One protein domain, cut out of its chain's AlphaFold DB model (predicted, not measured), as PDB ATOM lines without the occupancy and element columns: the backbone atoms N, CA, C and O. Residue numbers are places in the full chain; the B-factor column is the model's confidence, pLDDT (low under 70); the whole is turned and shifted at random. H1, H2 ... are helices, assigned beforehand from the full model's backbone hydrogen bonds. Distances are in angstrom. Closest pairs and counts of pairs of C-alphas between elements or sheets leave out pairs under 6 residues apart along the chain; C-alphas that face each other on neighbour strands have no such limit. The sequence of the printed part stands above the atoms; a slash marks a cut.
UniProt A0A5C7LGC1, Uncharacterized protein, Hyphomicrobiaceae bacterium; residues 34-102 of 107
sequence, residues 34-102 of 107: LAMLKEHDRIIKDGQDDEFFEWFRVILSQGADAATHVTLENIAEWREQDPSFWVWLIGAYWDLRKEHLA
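What this domain is: This is residues 34 to 102 of the 107 residues of an uncharacterized protein of Hyphomicrobiaceae bacterium (UniProt A0A5C7LGC1). The longest helix, H4, makes one side of an open C: H3 meets its first turns in a corner and closes one end, and the helical hairpin of H1 and H2 makes the other side. The middle between H4 and the hairpin is only loosely filled, with H2 near H4 and H1 apart from it, and residues 94 to 102 of H4 stick out. The printed part has 69 residues with four named helices, H1, H2, H3 and H4 along the chain, and no named strand; the class is all helix. The whole is compact, with a radius of gyration of the C-alphas of 12.5 A and spans of 30 by 29 by 22 A.

How they stand to each other: H4, residues 83 to 102, touches H3, residues 72 to 81, with its residues 85 to 86 alone; the closest C-alphas are those of Arg 79 and Trp 86, 6.0 A apart. These two run opposite ways at a steep tilt of 58 degrees. H3 also touches H2, residues 49 to 60, which meets it with residues 53 to 57 alone; the closest C-alphas, of Arg 57 and Leu 72, are 6.5 A apart. The lines of H2 and H3 are about perpendicular, at 73 degrees. H2 touches H1, residues 34 to 46, of which residues 40 to 44 alone take part; the closest C-alphas, of Ile 43 and Phe 52, are 6.1 A apart. H1 and H2 form a helical hairpin, running opposite ways at a shallow tilt of 28 degrees. H2 and H4 are near each other, with 7 pairs of C-alphas within 10 A and no pair within 8 A. H1 is apart from H3 and from H4. Helix packing is mostly crossed, but only just: 1 of the 3 touching pairs is at a shallow tilt. In H1, H2, H3 and H4 every O i to N i+4 pair is within hydrogen-bond range.

Where its parts are: H4 measures 29.4 A from its first to its last C-alpha, from Pro 83 at (135.135, 168.709, 168.882) to Ala 102 at (147.433, 159.019, 193.772). H3 measures 14.2 A and H2 16.5 A. H1 measures 18.4 A, and its C-alpha 34 is at (131.011, 154.998, 193.785).

The domain as a whole: The two C-alphas farthest apart are those of Glu 80 and Ala 102, 34.2 A. The printed part, residues 34 to 102, has no cut. The link from H2 to H3 is long, with 11 residues; those from H1 to H2 and from H3 to H4 are tight. The mean pLDDT of the printed part is 92.9, and no printed residue is under 70.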
ATOM      1  N   LEU A  34     130.949 156.275 194.503       93.06
ATOM      2  CA  LEU A  34     131.011 154.998 193.785       93.06
ATOM      3  C   LEU A  34     129.756 154.745 192.939       93.06
ATOM      4  O   LEU A  34     129.863 154.137 191.882       93.06
ATOM      5  N   ALA A  35     128.586 155.216 193.381       94.50
ATOM      6  CA  ALA A  35     127.348 155.104 192.616       94.50
ATOM      7  C   ALA A  35     127.425 155.895 191.301       94.50
ATOM      8  O   ALA A  35     127.098 155.353 190.254       94.50
ATOM      9  N   MET A  36     127.945 157.126 191.333       94.75
ATOM     10  CA  MET A  36     128.124 157.929 190.118       94.75
ATOM     11  C   MET A  36     129.138 157.332 189.146       94.75
ATOM     12  O   MET A  36     128.965 157.456 187.941       94.75
ATOM     13  N   LEU A  37     130.194 156.697 189.654       95.06
ATOM     14  CA  LEU A  37     131.176 156.023 188.802       95.06
ATOM     15  C   LEU A  37     130.584 154.773 188.145       95.06
ATOM     16  O   LEU A  37     130.765 154.573 186.952       95.06
ATOM     17  N   LYS A  38     129.820 153.971 188.897       96.25
ATOM     18  CA  LYS A  38     129.094 152.823 188.332       96.25
ATOM     19  C   LYS A  38     128.092 153.247 187.264       96.25
ATOM     20  O   LYS A  38     127.924 152.537 186.281       96.25
ATOM     21  N   GLU A  39     127.440 154.386 187.472       96.19
ATOM     22  CA  GLU A  39     126.507 154.939 186.499       96.19
ATOM     23  C   GLU A  39     127.219 155.364 185.214       96.19
ATOM     24  O   GLU A  39     126.797 154.985 184.131       96.19
ATOM     25  N   HIS A  40     128.362 156.043 185.325       96.12
ATOM     26  CA  HIS A  40     129.214 156.337 184.174       96.12
ATOM     27  C   HIS A  40     129.617 155.072 183.398       96.12
ATOM     28  O   HIS A  40     129.515 155.034 182.173       96.12
ATOM     29  N   ASP A  41     130.034 154.015 184.100       95.62
ATOM     30  CA  ASP A  41     130.435 152.760 183.456       95.62
ATOM     31  C   ASP A  41     129.258 152.088 182.725       95.62
ATOM     32  O   ASP A  41     129.443 151.501 181.656       95.62
ATOM     33  N   ARG A  42     128.039 152.198 183.274       97.31
ATOM     34  CA  ARG A  42     126.800 151.745 182.622       97.31
ATOM     35  C   ARG A  42     126.518 152.553 181.356       97.31
ATOM     36  O   ARG A  42     126.330 151.958 180.301       97.31
ATOM     37  N   ILE A  43     126.548 153.881 181.456       96.44
ATOM     38  CA  ILE A  43     126.303 154.811 180.345       96.44
ATOM     39  C   ILE A  43     127.225 154.511 179.157       96.44
ATOM     40  O   ILE A  43     126.750 154.372 178.030       96.44
ATOM     41  N   ILE A  44     128.533 154.349 179.408       93.88
ATOM     42  CA  ILE A  44     129.508 154.014 178.357       93.88
ATOM     43  C   ILE A  44     129.189 152.663 177.721       93.88
ATOM     44  O   ILE A  44     129.244 152.526 176.499       93.88
ATOM     45  N   LYS A  45     128.877 151.650 178.535       94.69
ATOM     46  CA  LYS A  45     128.584 150.300 178.041       94.69
ATOM     47  C   LYS A  45     127.334 150.266 177.159       94.69
ATOM     48  O   LYS A  45     127.315 149.537 176.170       94.69
ATOM     49  N   ASP A  46     126.318 151.034 177.532       95.00
ATOM     50  CA  ASP A  46     125.014 151.055 176.870       95.00
ATOM     51  C   ASP A  46     124.962 152.059 175.696       95.00
ATOM     52  O   ASP A  46     123.947 152.126 175.000       95.00
ATOM     53  N   GLY A  47     126.036 152.831 175.466       91.62
ATOM     54  CA  GLY A  47     126.149 153.793 174.364       91.62
ATOM     55  C   GLY A  47     125.162 154.961 174.458       91.62
ATOM     56  O   GLY A  47     124.612 155.377 173.441       91.62
ATOM     57  N   GLN A  48     124.880 155.443 175.672       89.75
ATOM     58  CA  GLN A  48     123.885 156.495 175.924       89.75
ATOM     59  C   GLN A  48     124.534 157.887 175.927       89.75
ATOM     60  O   GLN A  48     124.897 158.412 176.980       89.75
ATOM     61  N   ASP A  49     124.680 158.494 174.749       88.31
ATOM     62  CA  ASP A  49     125.366 159.786 174.587       88.31
ATOM     63  C   ASP A  49     124.739 160.920 175.425       88.31
ATOM     64  O   ASP A  49     125.458 161.675 176.081       88.31
ATOM     65  N   ASP A  50     123.408 161.023 175.481       92.00
ATOM     66  CA  ASP A  50     122.734 162.083 176.248       92.00
ATOM     67  C   ASP A  50     122.990 161.955 177.759       92.00
ATOM     68  O   ASP A  50     123.290 162.940 178.442       92.00
ATOM     69  N   GLU A  51     122.942 160.728 178.285       94.44
ATOM     70  CA  GLU A  51     123.254 160.450 179.692       94.44
ATOM     71  C   GLU A  51     124.734 160.721 179.995       94.44
ATOM     72  O   GLU A  51     125.075 161.188 181.084       94.44
ATOM     73  N   PHE A  52     125.620 160.485 179.024       94.50
ATOM     74  CA  PHE A  52     127.043 160.788 179.137       94.50
ATOM     75  C   PHE A  52     127.292 162.293 179.279       94.50
ATOM     76  O   PHE A  52     128.041 162.714 180.167       94.50
ATOM     77  N   PHE A  53     126.633 163.122 178.465       94.69
ATOM     78  CA  PHE A  53     126.756 164.579 178.574       94.69
ATOM     79  C   PHE A  53     126.163 165.105 179.877       94.69
ATOM     80  O   PHE A  53     126.781 165.950 180.528       94.69
ATOM     81  N   GLU A  54     125.025 164.567 180.311       95.69
ATOM     82  CA  GLU A  54     124.424 164.937 181.592       95.69
ATOM     83  C   GLU A  54     125.323 164.560 182.774       95.69
ATOM     84  O   GLU A  54     125.495 165.345 183.714       95.69
ATOM     85  N   TRP A  55     125.987 163.405 182.711       96.69
ATOM     86  CA  TRP A  55     126.953 163.012 183.727       96.69
ATOM     87  C   TRP A  55     128.112 164.012 183.825       96.69
ATOM     88  O   TRP A  55     128.449 164.471 184.923       96.69
ATOM     89  N   PHE A  56     128.693 164.411 182.690       95.50
ATOM     90  CA  PHE A  56     129.772 165.401 182.679       95.50
ATOM     91  C   PHE A  56     129.307 166.794 183.092       95.50
ATOM     92  O   PHE A  56     130.029 167.465 183.830       95.50
ATOM     93  N   ARG A  57     128.093 167.211 182.715       94.94
ATOM     94  CA  ARG A  57     127.479 168.446 183.216       94.94
ATOM     95  C   ARG A  57     127.462 168.448 184.742       94.94
ATOM     96  O   ARG A  57     127.916 169.401 185.365       94.94
ATOM     97  N   VAL A  58     127.008 167.363 185.371       94.69
ATOM     98  CA  VAL A  58     127.018 167.261 186.837       94.69
ATOM     99  C   VAL A  58     128.443 167.345 187.384       94.69
ATOM    100  O   VAL A  58     128.671 168.052 188.359       94.69
ATOM    101  N   ILE A  59     129.417 166.669 186.782       95.75
ATOM    102  CA  ILE A  59     130.804 166.668 187.273       95.75
ATOM    103  C   ILE A  59     131.485 168.038 187.165       95.75
ATOM    104  O   ILE A  59     132.229 168.408 188.078       95.75
ATOM    105  N   LEU A  60     131.234 168.774 186.083       94.25
ATOM    106  CA  LEU A  60     131.914 170.028 185.741       94.25
ATOM    107  C   LEU A  60     131.199 171.287 186.269       94.25
ATOM    108  O   LEU A  60     131.773 172.373 186.251       94.25
ATOM    109  N   SER A  61     129.975 171.153 186.785       89.94
ATOM    110  CA  SER A  61     129.136 172.277 187.251       89.94
ATOM    111  C   SER A  61     129.053 172.362 188.764       89.94
ATOM    112  O   SER A  61     127.977 172.433 189.355       89.94
ATOM    113  N   GLN A  62     130.210 172.283 189.417       83.88
ATOM    114  CA  GLN A  62     130.282 172.204 190.877       83.88
ATOM    115  C   GLN A  62     130.786 173.497 191.525       83.88
ATOM    116  O   GLN A  62     130.953 173.547 192.743       83.88
ATOM    117  N   GLY A  63     130.998 174.554 190.734       77.12
ATOM    118  CA  GLY A  63     131.311 175.889 191.239       77.12
ATOM    119  C   GLY A  63     130.190 176.472 192.102       77.12
ATOM    120  O   GLY A  63     129.019 176.144 191.929       77.12
ATOM    121  N   ALA A  64     130.538 177.346 193.049       79.25
ATOM    122  CA  ALA A  64     129.537 178.076 193.834       79.25
ATOM    123  C   ALA A  64     128.784 179.118 192.985       79.25
ATOM    124  O   ALA A  64     127.633 179.433 193.274       79.25
ATOM    125  N   ASP A  65     129.436 179.631 191.940       82.06
ATOM    126  CA  ASP A  65     128.849 180.560 190.982       82.06
ATOM    127  C   ASP A  65     128.182 179.796 189.834       82.06
ATOM    128  O   ASP A  65     128.855 179.097 189.069       82.06
ATOM    129  N   ALA A  66     126.868 179.960 189.694       81.38
ATOM    130  CA  ALA A  66     126.090 179.360 188.616       81.38
ATOM    131  C   ALA A  66     126.543 179.829 187.223       81.38
ATOM    132  O   ALA A  66     126.400 179.079 186.263       81.38
ATOM    133  N   ALA A  67     127.150 181.014 187.098       78.50
ATOM    134  CA  ALA A  67     127.695 181.497 185.826       78.50
ATOM    135  C   ALA A  67     128.909 180.680 185.343       78.50
ATOM    136  O   ALA A  67     129.280 180.751 184.176       78.50
ATOM    137  N   THR A  68     129.531 179.903 186.238       78.88
ATOM    138  CA  THR A  68     130.650 178.999 185.917       78.88
ATOM    139  C   THR A  68     130.203 177.559 185.679       78.88
ATOM    140  O   THR A  68     131.036 176.679 185.466       78.88
ATOM    141  N   HIS A  69     128.894 177.292 185.756       88.50
ATOM    142  CA  HIS A  69     128.357 175.960 185.518       88.50
ATOM    143  C   HIS A  69     128.363 175.656 184.031       88.50
ATOM    144  O   HIS A  69     127.845 176.416 183.222       88.50
ATOM    145  N   VAL A  70     128.892 174.489 183.697       90.94
ATOM    146  CA  VAL A  70     128.723 173.883 182.384       90.94
ATOM    147  C   VAL A  70     127.257 173.471 182.216       90.94
ATOM    148  O   VAL A  70     126.684 172.768 183.057       90.94
ATOM    149  N   THR A  71     126.628 173.903 181.131       93.44
ATOM    150  CA  THR A  71     125.289 173.454 180.729       93.44
ATOM    151  C   THR A  71     125.382 172.432 179.592       93.44
ATOM    152  O   THR A  71     126.430 172.285 178.962       93.44
ATOM    153  N   LEU A  72     124.287 171.716 179.301       93.75
ATOM    154  CA  LEU A  72     124.235 170.859 178.104       93.75
ATOM    155  C   LEU A  72     124.372 171.683 176.819       93.75
ATOM    156  O   LEU A  72     124.953 171.206 175.852       93.75
ATOM    157  N   GLU A  73     123.893 172.927 176.835       94.31
ATOM    158  CA  GLU A  73     124.038 173.870 175.724       94.31
ATOM    159  C   GLU A  73     125.513 174.214 175.497       94.31
ATOM    160  O   GLU A  73     125.967 174.147 174.362       94.31
ATOM    161  N   ASN A  74     126.289 174.472 176.562       91.81
ATOM    162  CA  ASN A  74     127.734 174.676 176.426       91.81
ATOM    163  C   ASN A  74     128.421 173.443 175.836       91.81
ATOM    164  O   ASN A  74     129.242 173.574 174.939       91.81
ATOM    165  N   ILE A  75     128.076 172.242 176.313       93.12
ATOM    166  CA  ILE A  75     128.661 170.993 175.803       93.12
ATOM    167  C   ILE A  75     128.330 170.809 174.316       93.12
ATOM    168  O   ILE A  75     129.208 170.436 173.540       93.12
ATOM    169  N   ALA A  76     127.085 171.070 173.913       94.38
ATOM    170  CA  ALA A  76     126.670 170.994 172.517       94.38
ATOM    171  C   ALA A  76     127.420 172.017 171.651       94.38
ATOM    172  O   ALA A  76     128.002 171.639 170.637       94.38
ATOM    173  N   GLU A  77     127.480 173.275 172.093       94.56
ATOM    174  CA  GLU A  77     128.173 174.364 171.402       94.56
ATOM    175  C   GLU A  77     129.666 174.065 171.231       94.56
ATOM    176  O   GLU A  77     130.201 174.168 170.130       94.56
ATOM    177  N   TRP A  78     130.341 173.630 172.295       94.00
ATOM    178  CA  TRP A  78     131.755 173.276 172.241       94.00
ATOM    179  C   TRP A  78     132.019 172.126 171.283       94.00
ATOM    180  O   TRP A  78     132.972 172.181 170.519       94.00
ATOM    181  N   ARG A  79     131.168 171.097 171.285       93.50
ATOM    182  CA  ARG A  79     131.306 169.966 170.360       93.50
ATOM    183  C   ARG A  79     131.074 170.361 168.906       93.50
ATOM    184  O   ARG A  79     131.655 169.730 168.032       93.50
ATOM    185  N   GLU A  80     130.222 171.347 168.648       95.12
ATOM    186  CA  GLU A  80     129.970 171.855 167.301       95.12
ATOM    187  C   GLU A  80     131.109 172.759 166.811       95.12
ATOM    188  O   GLU A  80     131.565 172.609 165.678       95.12
ATOM    189  N   GLN A  81     131.599 173.666 167.662       94.75
ATOM    190  CA  GLN A  81     132.650 174.627 167.312       94.75
ATOM    191  C   GLN A  81     134.044 173.997 167.280       94.75
ATOM    192  O   GLN A  81     134.825 174.263 166.369       94.75
ATOM    193  N   ASP A  82     134.356 173.168 168.278       95.19
ATOM    194  CA  ASP A  82     135.645 172.503 168.435       95.19
ATOM    195  C   ASP A  82     135.487 171.132 169.126       95.19
ATOM    196  O   ASP A  82     135.634 170.993 170.348       95.19
ATOM    197  N   PRO A  83     135.242 170.063 168.348       93.88
ATOM    198  CA  PRO A  83     135.135 168.709 168.882       93.88
ATOM    199  C   PRO A  83     136.358 168.262 169.701       93.88
ATOM    200  O   PRO A  83     136.220 167.429 170.604       93.88
ATOM    201  N   SER A  84     137.550 168.793 169.401       96.25
ATOM    202  CA  SER A  84     138.795 168.409 170.077       96.25
ATOM    203  C   SER A  84     138.849 168.956 171.498       96.25
ATOM    204  O   SER A  84     139.341 168.262 172.393       96.25
ATOM    205  N   PHE A  85     138.272 170.137 171.731       96.00
ATOM    206  CA  PHE A  85     138.171 170.723 173.063       96.00
ATOM    207  C   PHE A  85     137.401 169.810 174.017       96.00
ATOM    208  O   PHE A  85     137.846 169.561 175.137       96.00
ATOM    209  N   TRP A  86     136.277 169.246 173.567       94.19
ATOM    210  CA  TRP A  86     135.477 168.344 174.396       94.19
ATOM    211  C   TRP A  86     136.243 167.073 174.787       94.19
ATOM    212  O   TRP A  86     136.246 166.672 175.954       94.19
ATOM    213  N   VAL A  87     136.940 166.460 173.826       94.19
ATOM    214  CA  VAL A  87     137.770 165.269 174.071       94.19
ATOM    215  C   VAL A  87     138.906 165.589 175.045       94.19
ATOM    216  O   VAL A  87     139.146 164.826 175.984       94.19
ATOM    217  N   TRP A  88     139.575 166.730 174.860       97.50
ATOM    218  CA  TRP A  88     140.622 167.201 175.763       97.50
ATOM    219  C   TRP A  88     140.089 167.436 177.182       97.50
ATOM    220  O   TRP A  88     140.683 166.945 178.142       97.50
ATOM    221  N   LEU A  89     138.946 168.110 177.326       96.31
ATOM    222  CA  LEU A  89     138.359 168.457 178.622       96.31
ATOM    223  C   LEU A  89     138.009 167.209 179.445       96.31
ATOM    224  O   LEU A  89     138.274 167.155 180.650       96.31
ATOM    225  N   ILE A  90     137.468 166.175 178.790       95.25
ATOM    226  CA  ILE A  90     137.230 164.865 179.410       95.25
ATOM    227  C   ILE A  90     138.549 164.251 179.899       95.25
ATOM    228  O   ILE A  90     138.616 163.749 181.026       95.25
ATOM    229  N   GLY A  91     139.600 164.294 179.076       97.44
ATOM    230  CA  GLY A  91     140.935 163.812 179.439       97.44
ATOM    231  C   GLY A  91     141.500 164.528 180.667       97.44
ATOM    232  O   GLY A  91     141.861 163.874 181.649       97.44
ATOM    233  N   ALA A  92     141.469 165.862 180.655       97.12
ATOM    234  CA  ALA A  92     141.930 166.709 181.752       97.12
ATOM    235  C   ALA A  92     141.210 166.387 183.075       97.12
ATOM    236  O   ALA A  92     141.841 166.262 184.127       97.12
ATOM    237  N   TYR A  93     139.890 166.165 183.034       96.56
ATOM    238  CA  TYR A  93     139.137 165.715 184.206       96.56
ATOM    239  C   TYR A  93     139.640 164.367 184.751       96.56
ATOM    240  O   TYR A  93     139.849 164.216 185.964       96.56
ATOM    241  N   TRP A  94     139.834 163.373 183.881       97.00
ATOM    242  CA  TRP A  94     140.291 162.053 184.315       97.00
ATOM    243  C   TRP A  94     141.692 162.092 184.915       97.00
ATOM    244  O   TRP A  94     141.945 161.384 185.895       97.00
ATOM    245  N   ASP A  95     142.577 162.928 184.384       96.62
ATOM    246  CA  ASP A  95     143.925 163.103 184.916       96.62
ATOM    247  C   ASP A  95     143.906 163.782 186.291       96.62
ATOM    248  O   ASP A  95     144.472 163.228 187.239       96.62
ATOM    249  N   LEU A  96     143.115 164.845 186.484       95.50
ATOM    250  CA  LEU A  96     142.889 165.439 187.811       95.50
ATOM    251  C   LEU A  96     142.373 164.419 188.834       95.50
ATOM    252  O   LEU A  96     142.795 164.399 189.998       95.50
ATOM    253  N   ARG A  97     141.453 163.543 188.417       94.94
ATOM    254  CA  ARG A  97     140.944 162.479 189.285       94.94
ATOM    255  C   ARG A  97     142.035 161.460 189.626       94.94
ATOM    256  O   ARG A  97     142.143 161.071 190.793       94.94
ATOM    257  N   LYS A  98     142.843 161.022 188.656       95.00
ATOM    258  CA  LYS A  98     143.976 160.109 188.903       95.00
ATOM    259  C   LYS A  98     144.966 160.724 189.889       95.00
ATOM    260  O   LYS A  98     145.347 160.053 190.848       95.00
ATOM    261  N   GLU A  99     145.323 161.994 189.714       94.44
ATOM    262  CA  GLU A  99     146.214 162.718 190.624       94.44
ATOM    263  C   GLU A  99     145.660 162.793 192.047       94.44
ATOM    264  O   GLU A  99     146.381 162.544 193.019       94.44
ATOM    265  N   HIS A 100     144.369 163.107 192.193       92.38
ATOM    266  CA  HIS A 100     143.711 163.135 193.498       92.38
ATOM    267  C   HIS A 100     143.787 161.770 194.200       92.38
ATOM    268  O   HIS A 100     144.122 161.691 195.385       92.38
ATOM    269  N   LEU A 101     143.528 160.687 193.464       89.44
ATOM    270  CA  LEU A 101     143.603 159.326 193.995       89.44
ATOM    271  C   LEU A 101     145.038 158.892 194.318       89.44
ATOM    272  O   LEU A 101     145.246 158.188 195.305       89.44
ATOM    273  N   ALA A 102     146.024 159.305 193.520       90.00
ATOM    274  CA  ALA A 102     147.433 159.019 193.772       90.00
ATOM    275  C   ALA A 102     147.912 159.679 195.073       90.00
ATOM    276  O   ALA A 102     148.519 159.010 195.908       90.00
TER     277      ALA A 102